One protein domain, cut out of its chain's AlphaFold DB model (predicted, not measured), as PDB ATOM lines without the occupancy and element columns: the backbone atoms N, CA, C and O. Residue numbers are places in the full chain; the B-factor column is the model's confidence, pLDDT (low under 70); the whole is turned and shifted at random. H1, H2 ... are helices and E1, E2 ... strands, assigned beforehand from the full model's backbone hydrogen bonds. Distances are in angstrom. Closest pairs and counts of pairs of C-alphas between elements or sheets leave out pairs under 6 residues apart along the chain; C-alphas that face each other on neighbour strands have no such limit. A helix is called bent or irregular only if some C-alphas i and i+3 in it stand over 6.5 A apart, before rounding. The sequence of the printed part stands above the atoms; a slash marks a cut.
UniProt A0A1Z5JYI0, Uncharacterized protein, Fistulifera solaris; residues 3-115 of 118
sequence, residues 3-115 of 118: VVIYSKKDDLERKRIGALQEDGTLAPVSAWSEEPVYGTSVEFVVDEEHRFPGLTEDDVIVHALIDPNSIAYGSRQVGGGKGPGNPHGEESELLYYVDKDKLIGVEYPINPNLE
ATOM      1  N   VAL A   3     153.726 168.417 213.803       92.88
ATOM      2  CA  VAL A   3     154.651 168.421 212.659       92.88
ATOM      3  C   VAL A   3     155.690 167.331 212.867       92.88
ATOM      4  O   VAL A   3     156.317 167.242 213.923       92.88
ATOM      5  N   VAL A   4     155.868 166.482 211.863       94.94
ATOM      6  CA  VAL A   4     156.692 165.279 211.957       94.94
ATOM      7  C   VAL A   4     157.722 165.215 210.843       94.94
ATOM      8  O   VAL A   4     157.521 165.735 209.744       94.94
ATOM      9  N   ILE A   5     158.814 164.510 211.127       95.50
ATOM     10  CA  ILE A   5     159.784 164.073 210.130       95.50
ATOM     11  C   ILE A   5     159.455 162.641 209.727       95.50
ATOM     12  O   ILE A   5     159.358 161.756 210.579       95.50
ATOM     13  N   TYR A   6     159.322 162.401 208.429       95.62
ATOM     14  CA  TYR A   6     158.959 161.104 207.871       95.62
ATOM     15  C   TYR A   6     159.819 160.748 206.654       95.62
ATOM     16  O   TYR A   6     160.491 161.598 206.081       95.62
ATOM     17  N   SER A   7     159.799 159.487 206.242       96.75
ATOM     18  CA  SER A   7     160.242 159.058 204.910       96.75
ATOM     19  C   SER A   7     159.123 158.268 204.249       96.75
ATOM     20  O   SER A   7     158.300 157.663 204.940       96.75
ATOM     21  N   LYS A   8     159.080 158.243 202.917       94.31
ATOM     22  CA  LYS A   8     158.181 157.322 202.216       94.31
ATOM     23  C   LYS A   8     158.774 155.917 202.258       94.31
ATOM     24  O   LYS A   8     159.995 155.772 202.268       94.31
ATOM     25  N   LYS A   9     157.949 154.872 202.317       95.31
ATOM     26  CA  LYS A   9     158.452 153.487 202.395       95.31
ATOM     27  C   LYS A   9     159.206 153.044 201.139       95.31
ATOM     28  O   LYS A   9     160.053 152.162 201.232       95.31
ATOM     29  N   ASP A  10     158.917 153.657 199.995       94.56
ATOM     30  CA  ASP A  10     159.628 153.454 198.730       94.56
ATOM     31  C   ASP A  10     160.947 154.251 198.633       94.56
ATOM     32  O   ASP A  10     161.750 153.991 197.739       94.56
ATOM     33  N   ASP A  11     161.197 155.176 199.565       94.25
ATOM     34  CA  ASP A  11     162.379 156.039 199.608       94.25
ATOM     35  C   ASP A  11     162.739 156.416 201.057       94.25
ATOM     36  O   ASP A  11     162.419 157.502 201.561       94.25
ATOM     37  N   LEU A  12     163.398 155.472 201.736       92.56
ATOM     38  CA  LEU A  12     163.780 155.567 203.149       92.56
ATOM     39  C   LEU A  12     164.990 156.473 203.408       92.56
ATOM     40  O   LEU A  12     165.218 156.873 204.549       92.56
ATOM     41  N   GLU A  13     165.781 156.780 202.378       92.25
ATOM     42  CA  GLU A  13     166.979 157.613 202.523       92.25
ATOM     43  C   GLU A  13     166.616 159.090 202.689       92.25
ATOM     44  O   GLU A  13     167.308 159.830 203.393       92.25
ATOM     45  N   ARG A  14     165.499 159.515 202.086       93.88
ATOM     46  CA  ARG A  14     165.064 160.912 202.097       93.88
ATOM     47  C   ARG A  14     164.065 161.189 203.207       93.88
ATOM     48  O   ARG A  14     162.903 160.763 203.169       93.88
ATOM     49  N   LYS A  15     164.518 161.977 204.178       96.19
ATOM     50  CA  LYS A  15     163.673 162.530 205.236       96.19
ATOM     51  C   LYS A  15     162.934 163.752 204.725       96.19
ATOM     52  O   LYS A  15     163.508 164.569 204.019       96.19
ATOM     53  N   ARG A  16     161.672 163.868 205.107       95.25
ATOM     54  CA  ARG A  16     160.732 164.909 204.703       95.25
ATOM     55  C   ARG A  16     159.983 165.418 205.921       95.25
ATOM     56  O   ARG A  16     159.948 164.737 206.943       95.25
ATOM     57  N   ILE A  17     159.370 166.586 205.806       94.81
ATOM     58  CA  ILE A  17     158.519 167.171 206.844       94.81
ATOM     59  C   ILE A  17     157.051 167.143 206.412       94.81
ATOM     60  O   ILE A  17     156.728 167.302 205.232       94.81
ATOM     61  N   GLY A  18     156.156 166.893 207.362       93.94
ATOM     62  CA  GLY A  18     154.716 166.871 207.128       93.94
ATOM     63  C   GLY A  18     153.934 167.205 208.391       93.94
ATOM     64  O   GLY A  18     154.479 167.163 209.493       93.94
ATOM     65  N   ALA A  19     152.655 167.523 208.229       92.75
ATOM     66  CA  ALA A  19     151.733 167.799 209.321       92.75
ATOM     67  C   ALA A  19     150.734 166.647 209.476       92.75
ATOM     68  O   ALA A  19     150.017 166.304 208.530       92.75
ATOM     69  N   LEU A  20     150.680 166.063 210.672       91.88
ATOM     70  CA  LEU A  20     149.707 165.043 211.038       91.88
ATOM     71  C   LEU A  20     148.328 165.693 211.200       91.88
ATOM     72  O   LEU A  20     148.149 166.623 211.996       91.88
ATOM     73  N   GLN A  21     147.374 165.204 210.416       88.62
ATOM     74  CA  GLN A  21     145.994 165.665 210.389       88.62
ATOM     75  C   GLN A  21     145.165 164.969 211.480       88.62
ATOM     76  O   GLN A  21     145.561 163.946 212.039       88.62
ATOM     77  N   GLU A  22     143.991 165.520 211.797       86.00
ATOM     78  CA  GLU A  22     143.110 164.976 212.845       86.00
ATOM     79  C   GLU A  22     142.538 163.591 212.505       86.00
ATOM     80  O   GLU A  22     142.197 162.827 213.405       86.00
ATOM     81  N   ASP A  23     142.456 163.254 211.216       86.81
ATOM     82  CA  ASP A  23     142.006 161.950 210.723       86.81
ATOM     83  C   ASP A  23     143.112 160.875 210.738       86.81
ATOM     84  O   ASP A  23     142.867 159.730 210.359       86.81
ATOM     85  N   GLY A  24     144.318 161.226 211.201       88.06
ATOM     86  CA  GLY A  24     145.477 160.337 211.270       88.06
ATOM     87  C   GLY A  24     146.291 160.258 209.978       88.06
ATOM     88  O   GLY A  24     147.323 159.587 209.964       88.06
ATOM     89  N   THR A  25     145.877 160.948 208.912       91.69
ATOM     90  CA  THR A  25     146.680 161.063 207.692       91.69
ATOM     91  C   THR A  25     147.808 162.075 207.863       91.69
ATOM     92  O   THR A  25     147.761 162.993 208.686       91.69
ATOM     93  N   LEU A  26     148.863 161.909 207.075       92.62
ATOM     94  CA  LEU A  26     149.999 162.806 207.021       92.62
ATOM     95  C   LEU A  26     149.947 163.623 205.732       92.62
ATOM     96  O   LEU A  26     149.993 163.073 204.631       92.62
ATOM     97  N   ALA A  27     149.906 164.944 205.871       92.00
ATOM     98  CA  ALA A  27     149.968 165.851 204.736       92.00
ATOM     99  C   ALA A  27     151.400 166.394 204.579       92.00
ATOM    100  O   ALA A  27     151.947 166.942 205.544       92.00
ATOM    101  N   PRO A  28     152.038 166.253 203.404       92.19
ATOM    102  CA  PRO A  28     153.295 166.935 203.122       92.19
ATOM    103  C   PRO A  28     153.149 168.449 203.294       92.19
ATOM    104  O   PRO A  28     152.094 169.016 203.002       92.19
ATOM    105  N   VAL A  29     154.214 169.100 203.759       91.69
ATOM    106  CA  VAL A  29     154.268 170.562 203.820       91.69
ATOM    107  C   VAL A  29     155.298 171.108 202.840       91.69
ATOM    108  O   VAL A  29     156.308 170.461 202.554       91.69
ATOM    109  N   SER A  30     155.039 172.316 202.363       90.94
ATOM    110  CA  SER A  30     155.863 173.041 201.401       90.94
ATOM    111  C   SER A  30     156.241 174.394 201.979       90.94
ATOM    112  O   SER A  30     155.423 175.040 202.634       90.94
ATOM    113  N   ALA A  31     157.475 174.826 201.733       90.75
ATOM    114  CA  ALA A  31     157.898 176.192 202.021       90.75
ATOM    115  C   ALA A  31     157.809 177.025 200.742       90.75
ATOM    116  O   ALA A  31     157.984 176.500 199.645       90.75
ATOM    117  N   TRP A  32     157.559 178.326 200.848       84.88
ATOM    118  CA  TRP A  32     157.607 179.204 199.673       84.88
ATOM    119  C   TRP A  32     159.027 179.719 199.387       84.88
ATOM    120  O   TRP A  32     159.360 179.990 198.234       84.88
ATOM    121  N   SER A  33     159.877 179.801 200.417       82.94
ATOM    122  CA  SER A  33     161.281 180.213 200.333       82.94
ATOM    123  C   SER A  33     162.142 179.491 201.373       82.94
ATOM    124  O   SER A  33     161.666 179.090 202.435       82.94
ATOM    125  N   GLU A  34     163.434 179.337 201.074       82.25
ATOM    126  CA  GLU A  34     164.444 178.907 202.052       82.25
ATOM    127  C   GLU A  34     164.942 180.065 202.927       82.25
ATOM    128  O   GLU A  34     165.620 179.847 203.942       82.25
ATOM    129  N   GLU A  35     164.642 181.309 202.553       82.88
ATOM    130  CA  GLU A  35     164.970 182.471 203.366       82.88
ATOM    131  C   GLU A  35     164.146 182.447 204.660       82.88
ATOM    132  O   GLU A  35     162.945 182.172 204.636       82.88
ATOM    133  N   PRO A  36     164.783 182.671 205.822       78.06
ATOM    134  CA  PRO A  36     164.062 182.629 207.081       78.06
ATOM    135  C   PRO A  36     163.114 183.828 207.164       78.06
ATOM    136  O   PRO A  36     163.546 184.972 207.026       78.06
ATOM    137  N   VAL A  37     161.836 183.565 207.433       68.62
ATOM    138  CA  VAL A  37     160.804 184.613 207.520       68.62
ATOM    139  C   VAL A  37     160.871 185.329 208.874       68.62
ATOM    140  O   VAL A  37     160.726 186.546 208.952       68.62
ATOM    141  N   TYR A  38     161.188 184.589 209.943       67.00
ATOM    142  CA  TYR A  38     161.334 185.118 211.301       67.00
ATOM    143  C   TYR A  38     162.656 184.680 211.919       67.00
ATOM    144  O   TYR A  38     162.746 183.623 212.537       67.00
ATOM    145  N   GLY A  39     163.698 185.501 211.763       77.06
ATOM    146  CA  GLY A  39     165.017 185.264 212.358       77.06
ATOM    147  C   GLY A  39     165.702 184.008 211.813       77.06
ATOM    148  O   GLY A  39     166.544 184.099 210.924       77.06
ATOM    149  N   THR A  40     165.344 182.841 212.352       85.94
ATOM    150  CA  THR A  40     165.929 181.528 212.041       85.94
ATOM    151  C   THR A  40     164.916 180.470 211.606       85.94
ATOM    152  O   THR A  40     165.326 179.338 211.360       85.94
ATOM    153  N   SER A  41     163.629 180.800 211.493       89.75
ATOM    154  CA  SER A  41     162.580 179.823 211.171       89.75
ATOM    155  C   SER A  41     162.180 179.867 209.692       89.75
ATOM    156  O   SER A  41     162.157 180.935 209.074       89.75
ATOM    157  N   VAL A  42     161.867 178.700 209.126       91.62
ATOM    158  CA  VAL A  42     161.278 178.536 207.786       91.62
ATOM    159  C   VAL A  42     159.768 178.414 207.934       91.62
ATOM    160  O   VAL A  42     159.284 177.750 208.850       91.62
ATOM    161  N   GLU A  43     159.038 179.068 207.040       91.00
ATOM    162  CA  GLU A  43     157.583 179.009 206.984       91.00
ATOM    163  C   GLU A  43     157.122 177.893 206.047       91.00
ATOM    164  O   GLU A  43     157.604 177.766 204.922       91.00
ATOM    165  N   PHE A  44     156.156 177.114 206.519       91.38
ATOM    166  CA  PHE A  44     155.562 175.988 205.824       91.38
ATOM    167  C   PHE A  44     154.045 176.091 205.800       91.38
ATOM    168  O   PHE A  44     153.419 176.556 206.753       91.38
ATOM    169  N   VAL A  45     153.453 175.544 204.747       90.12
ATOM    170  CA  VAL A  45     152.013 175.335 204.604       90.12
ATOM    171  C   VAL A  45     151.761 173.901 204.147       90.12
ATOM    172  O   VAL A  45     152.623 173.286 203.518       90.12
ATOM    173  N   VAL A  46     150.599 173.342 204.487       86.75
ATOM    174  CA  VAL A  46     150.177 172.055 203.918       86.75
ATOM    175  C   VAL A  46     150.020 172.212 202.414       86.75
ATOM    176  O   VAL A  46     149.332 173.116 201.952       86.75
ATOM    177  N   ASP A  47     150.638 171.312 201.662       77.75
ATOM    178  CA  ASP A  47     150.475 171.280 200.220       77.75
ATOM    179  C   ASP A  47     149.103 170.694 199.864       77.75
ATOM    180  O   ASP A  47     148.863 169.494 200.025       77.75
ATOM    181  N   GLU A  48     148.186 171.544 199.402       71.81
ATOM    182  CA  GLU A  48     146.817 171.141 199.076       71.81
ATOM    183  C   GLU A  48     146.749 170.123 197.934       71.81
ATOM    184  O   GLU A  48     145.877 169.251 197.958       71.81
ATOM    185  N   GLU A  49     147.700 170.157 196.993       70.31
ATOM    186  CA  GLU A  49     147.768 169.183 195.894       70.31
ATOM    187  C   GLU A  49     148.026 167.761 196.410       70.31
ATOM    188  O   GLU A  49     147.628 166.777 195.786       70.31
ATOM    189  N   HIS A  50     148.657 167.653 197.580       68.75
ATOM    190  CA  HIS A  50     149.035 166.393 198.211       68.75
ATOM    191  C   HIS A  50     148.229 166.086 199.479       68.75
ATOM    192  O   HIS A  50     148.475 165.076 200.143       68.75
ATOM    193  N   ARG A  51     147.258 166.941 199.821       73.81
ATOM    194  CA  ARG A  51     146.463 166.827 201.048       73.81
ATOM    195  C   ARG A  51     145.444 165.695 201.000       73.81
ATOM    196  O   ARG A  51     145.180 165.094 202.033       73.81
ATOM    197  N   PHE A  52     144.877 165.397 199.831       77.88
ATOM    198  CA  PHE A  52     143.829 164.385 199.675       77.88
ATOM    199  C   PHE A  52     144.269 163.265 198.718       77.88
ATOM    200  O   PHE A  52     144.685 163.565 197.600       77.88
ATOM    201  N   PRO A  53     144.167 161.976 199.103       77.62
ATOM    202  CA  PRO A  53     143.610 161.443 200.355       77.62
ATOM    203  C   PRO A  53     144.549 161.539 201.579       77.62
ATOM    204  O   PRO A  53     144.189 161.034 202.636       77.62
ATOM    205  N   GLY A  54     145.722 162.168 201.443       84.25
ATOM    206  CA  GLY A  54     146.755 162.205 202.483       84.25
ATOM    207  C   GLY A  54     147.575 160.911 202.515       84.25
ATOM    208  O   GLY A  54     147.164 159.885 201.974       84.25
ATOM    209  N   LEU A  55     148.771 160.960 203.104       90.75
ATOM    210  CA  LEU A  55     149.620 159.778 203.272       90.75
ATOM    211  C   LEU A  55     149.180 159.000 204.513       90.75
ATOM    212  O   LEU A  55     148.921 159.586 205.563       90.75
ATOM    213  N   THR A  56     149.128 157.681 204.413       92.56
ATOM    214  CA  THR A  56     148.739 156.796 205.515       92.56
ATOM    215  C   THR A  56     149.952 156.101 206.128       92.56
ATOM    216  O   THR A  56     151.069 156.177 205.613       92.56
ATOM    217  N   GLU A  57     149.740 155.359 207.216       91.31
ATOM    218  CA  GLU A  57     150.775 154.502 207.808       91.31
ATOM    219  C   GLU A  57     151.330 153.451 206.835       91.31
ATOM    220  O   GLU A  57     152.446 152.958 207.024       91.31
ATOM    221  N   ASP A  58     150.589 153.118 205.773       93.44
ATOM    222  CA  ASP A  58     151.044 152.206 204.732       93.44
ATOM    223  C   ASP A  58     152.065 152.854 203.791       93.44
ATOM    224  O   ASP A  58     152.956 152.154 203.308       93.44
ATOM    225  N   ASP A  59     152.024 154.177 203.627       93.38
ATOM    226  CA  ASP A  59     152.850 154.926 202.678       93.38
ATOM    227  C   ASP A  59     154.169 155.423 203.285       93.38
ATOM    228  O   ASP A  59     155.173 155.587 202.582       93.38
ATOM    229  N   VAL A  60     154.186 155.683 204.598       95.19
ATOM    230  CA  VAL A  60     155.285 156.394 205.267       95.19
ATOM    231  C   VAL A  60     155.796 155.707 206.528       95.19
ATOM    232  O   VAL A  60     155.144 154.857 207.126       95.19
ATOM    233  N   ILE A  61     156.996 156.107 206.946       96.19
ATOM    234  CA  ILE A  61     157.553 155.835 208.271       96.19
ATOM    235  C   ILE A  61     157.815 157.174 208.948       96.19
ATOM    236  O   ILE A  61     158.591 157.986 208.439       96.19
ATOM    237  N   VAL A  62     157.178 157.402 210.095       95.12
ATOM    238  CA  VAL A  62     157.424 158.580 210.935       95.12
ATOM    239  C   VAL A  62     158.645 158.318 211.814       95.12
ATOM    240  O   VAL A  62     158.686 157.340 212.557       95.12
ATOM    241  N   HIS A  63     159.642 159.197 211.730       94.38
ATOM    242  CA  HIS A  63     160.907 159.077 212.462       94.38
ATOM    243  C   HIS A  63     160.913 159.881 213.755       94.38
ATOM    244  O   HIS A  63     161.491 159.447 214.750       94.38
ATOM    245  N   ALA A  64     160.322 161.074 213.727       93.38
ATOM    246  CA  ALA A  64     160.336 161.987 214.859       93.38
ATOM    247  C   ALA A  64     159.157 162.958 214.813       93.38
ATOM    248  O   ALA A  64     158.746 163.404 213.743       93.38
ATOM    249  N   LEU A  65     158.680 163.328 215.998       93.50
ATOM    250  CA  LEU A  65     157.858 164.509 216.216       93.50
ATOM    251  C   LEU A  65     158.790 165.708 216.429       93.50
ATOM    252  O   LEU A  65     159.742 165.608 217.208       93.50
ATOM    253  N   ILE A  66     158.543 166.824 215.745       91.88
ATOM    254  CA  ILE A  66     159.269 168.068 216.014       91.88
ATOM    255  C   ILE A  66     158.772 168.633 217.350       91.88
ATOM    256  O   ILE A  66     157.571 168.648 217.609       91.88
ATOM    257  N   ASP A  67     159.699 169.075 218.207       89.56
ATOM    258  CA  ASP A  67     159.365 169.667 219.507       89.56
ATOM    259  C   ASP A  67     158.369 170.828 219.319       89.56
ATOM    260  O   ASP A  67     158.698 171.786 218.612       89.56
ATOM    261  N   PRO A  68     157.184 170.788 219.959       86.31
ATOM    262  CA  PRO A  68     156.199 171.862 219.873       86.31
ATOM    263  C   PRO A  68     156.736 173.239 220.286       86.31
ATOM    264  O   PRO A  68     156.229 174.249 219.818       86.31
ATOM    265  N   ASN A  69     157.776 173.306 221.127       87.94
ATOM    266  CA  ASN A  69     158.412 174.575 221.501       87.94
ATOM    267  C   ASN A  69     159.301 175.161 220.390       87.94
ATOM    268  O   ASN A  69     159.723 176.308 220.495       87.94
ATOM    269  N   SER A  70     159.616 174.372 219.359       87.62
ATOM    270  CA  SER A  70     160.373 174.783 218.163       87.62
ATOM    271  C   SER A  70     159.461 175.054 216.958       87.62
ATOM    272  O   SER A  70     159.948 175.158 215.830       87.62
ATOM    273  N   ILE A  71     158.143 175.107 217.181       88.94
ATOM    274  CA  ILE A  71     157.139 175.391 216.158       88.94
ATOM    275  C   ILE A  71     156.294 176.573 216.623       88.94
ATOM    276  O   ILE A  71     155.676 176.531 217.685       88.94
ATOM    277  N   ALA A  72     156.215 177.613 215.799       89.88
ATOM    278  CA  ALA A  72     155.159 178.610 215.920       89.88
ATOM    279  C   ALA A  72     154.081 178.354 214.864       89.88
ATOM    280  O   ALA A  72     154.355 177.828 213.786       89.88
ATOM    281  N   TYR A  73     152.850 178.744 215.173       88.56
ATOM    282  CA  TYR A  73     151.706 178.569 214.285       88.56
ATOM    283  C   TYR A  73     151.153 179.932 213.889       88.56
ATOM    284  O   TYR A  73     151.093 180.853 214.707       88.56
ATOM    285  N   GLY A  74     150.726 180.048 212.640       85.38
ATOM    286  CA  GLY A  74     150.017 181.213 212.131       85.38
ATOM    287  C   GLY A  74     148.910 180.794 211.184       85.38
ATOM    288  O   GLY A  74     148.744 179.620 210.877       85.38
ATOM    289  N   SER A  75     148.157 181.762 210.695       81.69
ATOM    290  CA  SER A  75     147.173 181.535 209.645       81.69
ATOM    291  C   SER A  75     147.212 182.694 208.672       81.69
ATOM    292  O   SER A  75     147.345 183.841 209.108       81.69
ATOM    293  N   ARG A  76     147.039 182.419 207.382       77.38
ATOM    294  CA  ARG A  76     146.810 183.465 206.382       77.38
ATOM    295  C   ARG A  76     145.446 183.295 205.751       77.38
ATOM    296  O   ARG A  76     145.000 182.176 205.517       77.38
ATOM    297  N   GLN A  77     144.800 184.417 205.473       70.38
ATOM    298  CA  GLN A  77     143.570 184.436 204.707       70.38
ATOM    299  C   GLN A  77     143.920 184.249 203.233       70.38
ATOM    300  O   GLN A  77     144.583 185.096 202.634       70.38
ATOM    301  N   VAL A  78     143.475 183.142 202.649       65.38
ATOM    302  CA  VAL A  78     143.560 182.930 201.210       65.38
ATOM    303  C   VAL A  78     142.402 183.706 200.609       65.38
ATOM    304  O   VAL A  78     141.238 183.497 200.953       65.38
ATOM    305  N   GLY A  79     142.716 184.702 199.783       54.69
ATOM    306  CA  GLY A  79     141.712 185.565 199.177       54.69
ATOM    307  C   GLY A  79     140.791 184.767 198.258       54.69
ATOM    308  O   GLY A  79     141.056 184.666 197.063       54.69
ATOM    309  N   GLY A  80     139.696 184.239 198.803       47.62
ATOM    310  CA  GLY A  80     138.643 183.539 198.078       47.62
ATOM    311  C   GLY A  80     137.878 184.482 197.154       47.62
ATOM    312  O   GLY A  80     136.763 184.879 197.466       47.62
ATOM    313  N   GLY A  81     138.487 184.843 196.022       45.38
ATOM    314  CA  GLY A  81     137.870 185.514 194.880       45.38
ATOM    315  C   GLY A  81     137.277 186.899 195.168       45.38
ATOM    316  O   GLY A  81     136.236 187.044 195.798       45.38
ATOM    317  N   LYS A  82     137.838 187.949 194.554       43.47
ATOM    318  CA  LYS A  82     137.188 189.273 194.436       43.47
ATOM    319  C   LYS A  82     136.005 189.244 193.448       43.47
ATOM    320  O   LYS A  82     135.942 190.047 192.522       43.47
ATOM    321  N   GLY A  83     135.100 188.279 193.588       44.44
ATOM    322  CA  GLY A  83     133.923 188.111 192.746       44.44
ATOM    323  C   GLY A  83     132.645 188.413 193.533       44.44
ATOM    324  O   GLY A  83     132.512 187.929 194.654       44.44
ATOM    325  N   PRO A  84     131.663 189.136 192.968       45.69
ATOM    326  CA  PRO A  84     130.398 189.490 193.633       45.69
ATOM    327  C   PRO A  84     129.465 188.295 193.951       45.69
ATOM    328  O   PRO A  84     128.279 188.492 194.201       45.69
ATOM    329  N   GLY A  85     129.981 187.061 193.931       46.38
ATOM    330  CA  GLY A  85     129.243 185.816 194.145       46.38
ATOM    331  C   GLY A  85     129.785 184.913 195.258       46.38
ATOM    332  O   GLY A  85     129.229 183.833 195.426       46.38
ATOM    333  N   ASN A  86     130.814 185.320 196.017       47.00
ATOM    334  CA  ASN A  86     131.315 184.542 197.160       47.00
ATOM    335  C   ASN A  86     131.130 185.283 198.505       47.00
ATOM    336  O   ASN A  86     132.067 185.902 199.002       47.00
ATOM    337  N   PRO A  87     129.916 185.287 199.091       45.72
ATOM    338  CA  PRO A  87     129.635 185.955 200.366       45.72
ATOM    339  C   PRO A  87     130.026 185.133 201.611       45.72
ATOM    340  O   PRO A  87     129.818 185.605 202.727       45.72
ATOM    341  N   HIS A  88     130.568 183.920 201.452       47.62
ATOM    342  CA  HIS A  88     130.935 183.031 202.555       47.62
ATOM    343  C   HIS A  88     132.242 182.295 202.265       47.62
ATOM    344  O   HIS A  88     132.286 181.453 201.376       47.62
ATOM    345  N   GLY A  89     133.259 182.543 203.088       48.22
ATOM    346  CA  GLY A  89     134.425 181.670 203.197       48.22
ATOM    347  C   GLY A  89     135.723 182.423 203.002       48.22
ATOM    348  O   GLY A  89     136.320 182.379 201.931       48.22
ATOM    349  N   GLU A  90     136.164 183.109 204.050       52.75
ATOM    350  CA  GLU A  90     137.588 183.371 204.227       52.75
ATOM    351  C   GLU A  90     138.246 182.004 204.437       52.75
ATOM    352  O   GLU A  90     138.254 181.472 205.547       52.75
ATOM    353  N   GLU A  91     138.692 181.364 203.357       59.59
ATOM    354  CA  GLU A  91     139.554 180.198 203.498       59.59
ATOM    355  C   GLU A  91     140.827 180.671 204.199       59.59
ATOM    356  O   GLU A  91     141.354 181.752 203.920       59.59
ATOM    357  N   SER A  92     141.266 179.904 205.191       67.50
ATOM    358  CA  SER A  92     142.489 180.198 205.920       67.50
ATOM    359  C   SER A  92     143.412 179.001 205.832       67.50
ATOM    360  O   SER A  92     143.017 177.868 206.108       67.50
ATOM    361  N   GLU A  93     144.644 179.262 205.422       77.38
ATOM    362  CA  GLU A  93     145.707 178.271 205.422       77.38
ATOM    363  C   GLU A  93     146.439 178.338 206.756       77.38
ATOM    364  O   GLU A  93     146.786 179.422 207.239       77.38
ATOM    365  N   LEU A  94     146.678 177.169 207.349       84.38
ATOM    366  CA  LEU A  94     147.478 177.032 208.557       84.38
ATOM    367  C   LEU A  94     148.963 177.061 208.183       84.38
ATOM    368  O   LEU A  94     149.422 176.266 207.362       84.38
ATOM    369  N   LEU A  95     149.701 177.968 208.816       89.12
ATOM    370  CA  LEU A  95     151.135 178.154 208.642       89.12
ATOM    371  C   LEU A  95     151.890 177.561 209.829       89.12
ATOM    372  O   LEU A  95     151.479 177.716 210.983       89.12
ATOM    373  N   TYR A  96     153.029 176.943 209.536       90.75
ATOM    374  CA  TYR A  96     153.953 176.386 210.514       90.75
ATOM    375  C   TYR A  96     155.310 177.051 210.339       90.75
ATOM    376  O   TYR A  96     155.893 177.007 209.262       90.75
ATOM    377  N   TYR A  97     155.837 177.634 211.403       92.00
ATOM    378  CA  TYR A  97     157.174 178.206 211.421       92.00
ATOM    379  C   TYR A  97     158.072 177.268 212.206       92.00
ATOM    380  O   TYR A  97     157.867 177.089 213.405       92.00
ATOM    381  N   VAL A  98     159.036 176.653 211.528       92.12
ATOM    382  CA  VAL A  98     159.920 175.640 212.112       92.12
ATOM    383  C   VAL A  98     161.352 176.147 212.089       92.12
ATOM    384  O   VAL A  98     161.833 176.620 211.056       92.12
ATOM    385  N   ASP A  99     162.052 176.044 213.215       91.38
ATOM    386  CA  ASP A  99     163.445 176.480 213.305       91.38
ATOM    387  C   ASP A  99     164.370 175.676 212.378       91.38
ATOM    388  O   ASP A  99     164.311 174.446 212.303       91.38
ATOM    389  N   LYS A 100     165.265 176.379 211.668       89.44
ATOM    390  CA  LYS A 100     166.179 175.779 210.679       89.44
ATOM    391  C   LYS A 100     167.078 174.685 211.241       89.44
ATOM    392  O   LYS A 100     167.449 173.770 210.510       89.44
ATOM    393  N   ASP A 101     167.438 174.756 212.519       90.88
ATOM    394  CA  ASP A 101     168.263 173.735 213.169       90.88
ATOM    395  C   ASP A 101     167.551 172.372 213.236       90.88
ATOM    396  O   ASP A 101     168.213 171.333 213.196       90.88
ATOM    397  N   LYS A 102     166.211 172.357 213.272       89.81
ATOM    398  CA  LYS A 102     165.395 171.132 213.233       89.81
ATOM    399  C   LYS A 102     165.258 170.539 211.834       89.81
ATOM    400  O   LYS A 102     164.853 169.387 211.706       89.81
ATOM    401  N   LEU A 103     165.616 171.299 210.801       89.94
ATOM    402  CA  LEU A 103     165.475 170.920 209.394       89.94
ATOM    403  C   LEU A 103     166.776 170.374 208.781       89.94
ATOM    404  O   LEU A 103     166.832 170.088 207.587       89.94
ATOM    405  N   ILE A 104     167.840 170.206 209.574       90.00
ATOM    406  CA  ILE A 104     169.126 169.701 209.074       90.00
ATOM    407  C   ILE A 104     168.955 168.273 208.531       90.00
ATOM    408  O   ILE A 104     168.640 167.340 209.270       90.00
ATOM    409  N   GLY A 105     169.213 168.100 207.231       90.62
ATOM    410  CA  GLY A 105     169.075 166.812 206.542       90.62
ATOM    411  C   GLY A 105     167.627 166.402 206.257       90.62
ATOM    412  O   GLY A 105     167.378 165.225 205.999       90.62
ATOM    413  N   VAL A 106     166.684 167.346 206.332       93.62
ATOM    414  CA  VAL A 106     165.282 167.168 205.946       93.62
ATOM    415  C   VAL A 106     165.059 167.861 204.608       93.62
ATOM    416  O   VAL A 106     165.353 169.043 204.459       93.62
ATOM    417  N   GLU A 107     164.526 167.131 203.637       92.88
ATOM    418  CA  GLU A 107     164.111 167.678 202.351       92.88
ATOM    419  C   GLU A 107     162.672 168.187 202.418       92.88
ATOM    420  O   GLU A 107     161.784 167.552 202.992       92.88
ATOM    421  N   TYR A 108     162.420 169.317 201.772       91.12
ATOM    422  CA  TYR A 108     161.078 169.842 201.577       91.12
ATOM    423  C   TYR A 108     161.006 170.618 200.265       91.12
ATOM    424  O   TYR A 108     161.993 171.228 199.851       91.12
ATOM    425  N   PRO A 109     159.859 170.573 199.575       89.44
ATOM    426  CA  PRO A 109     159.675 171.328 198.350       89.44
ATOM    427  C   PRO A 109     159.631 172.832 198.638       89.44
ATOM    428  O   PRO A 109     159.012 173.286 199.606       89.44
ATOM    429  N   ILE A 110     160.268 173.594 197.747       88.75
ATOM    430  CA  ILE A 110     160.114 175.043 197.657       88.75
ATOM    431  C   ILE A 110     159.109 175.331 196.551       88.75
ATOM    432  O   ILE A 110     159.365 175.022 195.386       88.75
ATOM    433  N   ASN A 111     157.969 175.912 196.908       86.25
ATOM    434  CA  ASN A 111     156.930 176.312 195.972       86.25
ATOM    435  C   ASN A 111     156.708 177.830 196.063       86.25
ATOM    436  O   ASN A 111     155.876 178.280 196.852       86.25
ATOM    437  N   PRO A 112     157.419 178.632 195.248       82.19
ATOM    438  CA  PRO A 112     157.302 180.090 195.270       82.19
ATOM    439  C   PRO A 112     155.898 180.606 194.945       82.19
ATOM    440  O   PRO A 112     155.564 181.722 195.306       82.19
ATOM    441  N   ASN A 113     155.039 179.806 194.300       78.06
ATOM    442  CA  ASN A 113     153.647 180.205 194.059       78.06
ATOM    443  C   ASN A 113     152.821 180.269 195.353       78.06
ATOM    444  O   ASN A 113     151.730 180.828 195.353       78.06
ATOM    445  N   LEU A 114     153.341 179.697 196.442       73.88
ATOM    446  CA  LEU A 114     152.795 179.820 197.788       73.88
ATOM    447  C   LEU A 114     153.368 181.041 198.528       73.88
ATOM    448  O   LEU A 114     153.181 181.130 199.738       73.88
ATOM    449  N   GLU A 115     154.069 181.958 197.847       67.25
ATOM    450  CA  GLU A 115     154.559 183.216 198.426       67.25
ATOM    451  C   GLU A 115     153.414 184.009 199.071       67.25
ATOM    452  O   GLU A 115     152.327 184.162 198.507       67.25
TER     453      GLU A 115
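AT A GLANCE: This is residues 3 to 115 of the 118 residues of an uncharacterized protein of Fistulifera solaris (UniProt A0A1Z5JYI0). One antiparallel sheet of seven strands is folded back on itself into two leaves, E5 and E1 facing E3, E4, E7 and E6, with the sharply bent E2 as the hinge. The long hairpin of E6 and E7 reaches out from this body as an arm, and residues 82 to 87 at its tip stick out free. The printed part has 113 residues with seven named strands, E1 to E7, followed by one short helix, H1; the sheet's order is E5, E1, E2, E3, E4, E7, E6. The class is mostly strand, though under half of the residues, 55 of 113, are in named elements. The whole is compact, with a radius of gyration of the C-alphas of 15.0 A, and it spans 49 by 35 by 24 A, the arm making the length.

IN THESE COORDINATES: E1 covers residues 3 to 8 and begins at C-alpha 3, (154.651, 168.421, 212.659). E2, residues 11 to 20, is 19.3 A long and bends by 99 degrees at residue 14. E3 covers residues 26 to 31, E4 residues 41 to 46 and E5 residues 60 to 65. E6, residues 71 to 78, measures 21.6 A, and E7, residues 91 to 99, measures 26.1 A from C-alpha 91 at (139.554, 180.198, 203.498). H1, residues 100 to 103, measures 5.1 A and ends at C-alpha 103, (165.475, 170.920, 209.394).

HOW THE PARTS SIT: The sheet is strongly twisted, and E1, E2, E3 and E4 form a meander, each strand the antiparallel neighbour of the one before. E1 and E2 form a hairpin, with N 6 and O 16 at 2.8 A, within hydrogen-bond range. E3 pairs with E2 over residues 26 to 28, where N 19 and O 27 are 2.8 A apart, and with E4 over residues 29 to 31, where N 30 and O 45 are 2.8 A apart. E7 is antiparallel to E4, with N 44 and O 96 at 2.8 A. E6 and E7 form a hairpin at 153 degrees, with N 74 and O 95 at 3.0 A. The edge strands are E5 and E6; E5 pairs with E1 through N 5 and O 64, 2.8 A. E1 and E6 are only just apart, their closest C-alphas 8.2 A from each other. H1 is on the sheet at a height of 6.8 A, over none of the strands, and is too short for any O i to N i+4 pair.

THE WHOLE: The C-alphas farthest apart are those of Glu 13 and Pro 84, 49.3 A. The printed part has no cut. The links E4 to E5 and E6 to E7 are long. The mean pLDDT of the printed part is 82.8; residues 37 to 38, 50, 78 to 92 and 115 are under 70.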